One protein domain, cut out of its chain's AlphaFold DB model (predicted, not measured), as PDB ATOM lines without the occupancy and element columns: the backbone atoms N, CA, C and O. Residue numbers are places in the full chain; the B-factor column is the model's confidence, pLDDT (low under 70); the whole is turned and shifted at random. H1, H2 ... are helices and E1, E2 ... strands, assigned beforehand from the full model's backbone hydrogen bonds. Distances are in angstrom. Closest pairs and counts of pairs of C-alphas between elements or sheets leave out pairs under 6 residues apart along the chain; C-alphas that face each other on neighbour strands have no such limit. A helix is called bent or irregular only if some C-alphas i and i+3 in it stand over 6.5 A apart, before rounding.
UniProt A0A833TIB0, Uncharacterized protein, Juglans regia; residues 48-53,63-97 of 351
ATOM      1  N   HIS A  48     219.363 127.872 238.662       41.75
ATOM      2  CA  HIS A  48     219.812 128.592 237.483       41.75
ATOM      3  C   HIS A  48     220.360 127.561 236.493       41.75
ATOM      4  O   HIS A  48     221.388 126.949 236.790       41.75
ATOM      5  N   PRO A  49     219.728 127.348 235.323       43.97
ATOM      6  CA  PRO A  49     220.402 126.655 234.238       43.97
ATOM      7  C   PRO A  49     221.596 127.520 233.829       43.97
ATOM      8  O   PRO A  49     221.426 128.594 233.246       43.97
ATOM      9  N   ILE A  50     222.806 127.090 234.191       44.97
ATOM     10  CA  ILE A  50     224.041 127.777 233.811       44.97
ATOM     11  C   ILE A  50     224.227 127.547 232.311       44.97
ATOM     12  O   ILE A  50     224.804 126.551 231.888       44.97
ATOM     13  N   LEU A  51     223.681 128.467 231.514       44.19
ATOM     14  CA  LEU A  51     223.761 128.463 230.059       44.19
ATOM     15  C   LEU A  51     225.209 128.752 229.631       44.19
ATOM     16  O   LEU A  51     225.576 129.891 229.330       44.19
ATOM     17  N   SER A  52     226.047 127.716 229.650       46.59
ATOM     18  CA  SER A  52     227.435 127.776 229.204       46.59
ATOM     19  C   SER A  52     227.476 128.154 227.726       46.59
ATOM     20  O   SER A  52     227.144 127.347 226.858       46.59
ATOM     21  N   LYS A  53     227.874 129.397 227.434       45.25
ATOM     22  CA  LYS A  53     228.065 129.860 226.055       45.25
ATOM     23  C   LYS A  53     229.089 128.969 225.353       45.25
ATOM     24  O   LYS A  53     230.164 128.725 225.894       45.25
ATOM     25  N   ASP A  63     232.694 113.046 217.430       60.88
ATOM     26  CA  ASP A  63     231.852 112.645 218.564       60.88
ATOM     27  C   ASP A  63     231.611 113.828 219.523       60.88
ATOM     28  O   ASP A  63     232.347 114.046 220.489       60.88
ATOM     29  N   ASP A  64     230.594 114.641 219.209       78.75
ATOM     30  CA  ASP A  64     230.214 115.848 219.958       78.75
ATOM     31  C   ASP A  64     229.524 115.502 221.293       78.75
ATOM     32  O   ASP A  64     228.315 115.690 221.478       78.75
ATOM     33  N   PHE A  65     230.307 114.996 222.248       84.81
ATOM     34  CA  PHE A  65     229.909 114.872 223.649       84.81
ATOM     35  C   PHE A  65     229.958 116.238 224.346       84.81
ATOM     36  O   PHE A  65     231.028 116.794 224.607       84.81
ATOM     37  N   VAL A  66     228.786 116.762 224.696       89.94
ATOM     38  CA  VAL A  66     228.592 118.069 225.336       89.94
ATOM     39  C   VAL A  66     228.076 117.872 226.768       89.94
ATOM     40  O   VAL A  66     227.449 116.861 227.091       89.94
ATOM     41  N   ILE A  67     228.336 118.839 227.654       92.88
ATOM     42  CA  ILE A  67     227.701 118.893 228.979       92.88
ATOM     43  C   ILE A  67     226.219 119.239 228.778       92.88
ATOM     44  O   ILE A  67     225.883 120.366 228.421       92.88
ATOM     45  N   LEU A  68     225.339 118.266 229.014       92.25
ATOM     46  CA  LEU A  68     223.886 118.410 228.896       92.25
ATOM     47  C   LEU A  68     223.275 119.077 230.133       92.25
ATOM     48  O   LEU A  68     222.299 119.815 230.027       92.25
ATOM     49  N   GLU A  69     223.819 118.790 231.319       91.19
ATOM     50  CA  GLU A  69     223.344 119.361 232.579       91.19
ATOM     51  C   GLU A  69     224.453 119.392 233.638       91.19
ATOM     52  O   GLU A  69     225.250 118.458 233.747       91.19
ATOM     53  N   THR A  70     224.450 120.444 234.456       95.94
ATOM     54  CA  THR A  70     225.291 120.595 235.649       95.94
ATOM     55  C   THR A  70     224.370 120.780 236.850       95.94
ATOM     56  O   THR A  70     223.568 121.713 236.867       95.94
ATOM     57  N   THR A  71     224.479 119.911 237.853       94.88
ATOM     58  CA  THR A  71     223.628 119.927 239.056       94.88
ATOM     59  C   THR A  71     224.476 120.034 240.323       94.88
ATOM     60  O   THR A  71     225.396 119.246 240.520       94.88
ATOM     61  N   GLU A  72     224.179 121.019 241.178       96.31
ATOM     62  CA  GLU A  72     224.804 121.181 242.498       96.31
ATOM     63  C   GLU A  72     224.004 120.392 243.547       96.31
ATOM     64  O   GLU A  72     222.798 120.596 243.720       96.31
ATOM     65  N   CYS A  73     224.676 119.482 244.245       94.38
ATOM     66  CA  CYS A  73     224.114 118.660 245.308       94.38
ATOM     67  C   CYS A  73     224.205 119.370 246.669       94.38
ATOM     68  O   CYS A  73     225.051 120.232 246.899       94.38
ATOM     69  N   SER A  74     223.363 118.974 247.629       94.31
ATOM     70  CA  SER A  74     223.331 119.591 248.967       94.31
ATOM     71  C   SER A  74     224.585 119.348 249.821       94.31
ATOM     72  O   SER A  74     224.758 120.021 250.831       94.31
ATOM     73  N   ASP A  75     225.440 118.397 249.438       94.69
ATOM     74  CA  ASP A  75     226.756 118.144 250.039       94.69
ATOM     75  C   ASP A  75     227.879 119.013 249.430       94.69
ATOM     76  O   ASP A  75     229.025 118.941 249.871       94.69
ATOM     77  N   GLY A  76     227.562 119.844 248.430       96.00
ATOM     78  CA  GLY A  76     228.527 120.647 247.678       96.00
ATOM     79  C   GLY A  76     229.241 119.888 246.555       96.00
ATOM     80  O   GLY A  76     230.134 120.455 245.925       96.00
ATOM     81  N   SER A  77     228.870 118.632 246.277       92.00
ATOM     82  CA  SER A  77     229.307 117.946 245.058       92.00
ATOM     83  C   SER A  77     228.579 118.499 243.827       92.00
ATOM     84  O   SER A  77     227.483 119.054 243.923       92.00
ATOM     85  N   VAL A  78     229.199 118.367 242.651       95.50
ATOM     86  CA  VAL A  78     228.611 118.800 241.376       95.50
ATOM     87  C   VAL A  78     228.573 117.611 240.425       95.50
ATOM     88  O   VAL A  78     229.614 117.058 240.072       95.50
ATOM     89  N   LEU A  79     227.367 117.220 240.017       95.94
ATOM     90  CA  LEU A  79     227.128 116.151 239.055       95.94
ATOM     91  C   LEU A  79     226.929 116.754 237.660       95.94
ATOM     92  O   LEU A  79     225.976 117.498 237.415       95.94
ATOM     93  N   PHE A  80     227.826 116.385 236.750       95.88
ATOM     94  CA  PHE A  80     227.764 116.707 235.328       95.88
ATOM     95  C   PHE A  80     227.177 115.518 234.560       95.88
ATOM     96  O   PHE A  80     227.663 114.395 234.707       95.88
ATOM     97  N   ARG A  81     226.169 115.753 233.716       94.12
ATOM     98  CA  ARG A  81     225.712 114.778 232.717       94.12
ATOM     99  C   ARG A  81     226.255 115.172 231.350       94.12
ATOM    100  O   ARG A  81     225.958 116.259 230.860       94.12
ATOM    101  N   PHE A  82     227.014 114.270 230.745       93.88
ATOM    102  CA  PHE A  82     227.488 114.373 229.368       93.88
ATOM    103  C   PHE A  82     226.618 113.505 228.457       93.88
ATOM    104  O   PHE A  82     226.082 112.491 228.905       93.88
ATOM    105  N   GLY A  83     226.514 113.884 227.190       92.12
ATOM    106  CA  GLY A  83     225.857 113.108 226.141       92.12
ATOM    107  C   GLY A  83     226.024 113.797 224.791       92.12
ATOM    108  O   GLY A  83     226.658 114.850 224.704       92.12
ATOM    109  N   ASN A  84     225.512 113.192 223.725       89.12
ATOM    110  CA  ASN A  84     225.689 113.731 222.378       89.12
ATOM    111  C   ASN A  84     224.878 115.033 222.202       89.12
ATOM    112  O   ASN A  84     223.780 115.153 222.747       89.12
ATOM    113  N   ALA A  85     225.367 115.991 221.409       77.81
ATOM    114  CA  ALA A  85     224.654 117.244 221.126       77.81
ATOM    115  C   ALA A  85     223.200 117.040 220.627       77.81
ATOM    116  O   ALA A  85     222.321 117.839 220.946       77.81
ATOM    117  N   SER A  86     222.917 115.936 219.925       76.25
ATOM    118  CA  SER A  86     221.563 115.547 219.483       76.25
ATOM    119  C   SER A  86     220.602 115.102 220.604       76.25
ATOM    120  O   SER A  86     219.404 114.935 220.371       76.25
ATOM    121  N   GLU A  87     221.083 114.915 221.836       66.44
ATOM    122  CA  GLU A  87     220.258 114.579 223.004       66.44
ATOM    123  C   GLU A  87     219.670 115.828 223.691       66.44
ATOM    124  O   GLU A  87     218.624 115.744 224.338       66.44
ATOM    125  N   VAL A  88     220.295 117.002 223.503       65.69
ATOM    126  CA  VAL A  88     219.907 118.283 224.131       65.69
ATOM    127  C   VAL A  88     218.440 118.636 223.858       65.69
ATOM    128  O   VAL A  88     217.718 119.054 224.764       65.69
ATOM    129  N   GLU A  89     217.981 118.433 222.622       61.16
ATOM    130  CA  GLU A  89     216.635 118.795 222.160       61.16
ATOM    131  C   GLU A  89     215.532 118.032 222.920       61.16
ATOM    132  O   GLU A  89     214.574 118.627 223.420       61.16
ATOM    133  N   LYS A  90     215.729 116.724 223.134       60.62
ATOM    134  CA  LYS A  90     214.777 115.825 223.819       60.62
ATOM    135  C   LYS A  90     214.603 116.149 225.306       60.62
ATOM    136  O   LYS A  90     213.558 115.870 225.895       60.62
ATOM    137  N   ILE A  91     215.622 116.738 225.933       60.34
ATOM    138  CA  ILE A  91     215.587 117.118 227.354       60.34
ATOM    139  C   ILE A  91     214.667 118.331 227.571       60.34
ATOM    140  O   ILE A  91     214.026 118.429 228.620       60.34
ATOM    141  N   HIS A  92     214.548 119.224 226.583       57.19
ATOM    142  CA  HIS A  92     213.684 120.401 226.683       57.19
ATOM    143  C   HIS A  92     212.192 120.025 226.625       57.19
ATOM    144  O   HIS A  92     211.412 120.461 227.473       57.19
ATOM    145  N   GLU A  93     211.814 119.147 225.690       53.47
ATOM    146  CA  GLU A  93     210.438 118.659 225.509       53.47
ATOM    147  C   GLU A  93     209.896 117.938 226.756       53.47
ATOM    148  O   GLU A  93     208.764 118.167 227.185       53.47
ATOM    149  N   LYS A  94     210.717 117.110 227.413       51.09
ATOM    150  CA  LYS A  94     210.275 116.343 228.589       51.09
ATOM    151  C   LYS A  94     210.020 117.204 229.833       51.09
ATOM    152  O   LYS A  94     209.342 116.746 230.755       51.09
ATOM    153  N   LYS A  95     210.541 118.438 229.895       48.81
ATOM    154  CA  LYS A  95     210.364 119.315 231.065       48.81
ATOM    155  C   LYS A  95     208.995 120.001 231.088       48.81
ATOM    156  O   LYS A  95     208.378 120.051 232.147       48.81
ATOM    157  N   THR A  96     208.494 120.466 229.943       45.12
ATOM    158  CA  THR A  96     207.218 121.204 229.849       45.12
ATOM    159  C   THR A  96     205.988 120.347 230.159       45.12
ATOM    160  O   THR A  96     205.003 120.862 230.684       45.12
ATOM    161  N   ILE A  97     206.043 119.037 229.898       51.06
ATOM    162  CA  ILE A  97     204.929 118.113 230.173       51.06
ATOM    163  C   ILE A  97     204.673 117.985 231.685       51.06
ATOM    164  O   ILE A  97     203.524 118.048 232.124       51.06
TER     165      ILE A  97
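What this domain is: This is residues 48 to 53 and 63 to 97 of the 351 residues of an uncharacterized protein of Juglans regia (UniProt A0A833TIB0). A long two-stranded hairpin, E1 and E2, meets helix H1 at its open end in a V, and residues 92 to 97 of H1 stick out; unnamed residues 48 to 53 lie to one side of the hairpin. The printed part has 41 residues, in the order E1, E2, H1, with an antiparallel sheet, class mixed. It is loose, radius of gyration of the C-alphas 11.6 A, spans 31 by 30 by 17 A.

Where its parts are: E1, residues 65 to 72, begins at C-alpha 65 (229.909, 114.872, 223.649) and is 20.5 A long. E2, residues 78 to 84, is 19.9 A. H1, residues 85 to 97, is 21.7 A and ends at C-alpha 97 (204.929, 118.113, 230.173); it is neither bent nor irregular, but only just: C-alphas 86 and 89 are 6.5 A apart.

How they stand to each other: The hairpin E1 and E2 is antiparallel at 157 degrees; N 68 and O 81, 2.8 A, are within hydrogen-bond range. The closest C-alphas of E1 and H1, Val 66 and Ala 85, are 5.8 A apart. In H1, 1 of 9 O i to N i+4 pairs and 5 of 10 O i to N i+3 pairs are within range.

The domain as a whole: Residues 54 to 62 are cut out, leaving 19.2 A between C-alphas 53 and 63. Both links are tight. Residues 48 to 53, 63 and 87 to 97 have pLDDT under 70.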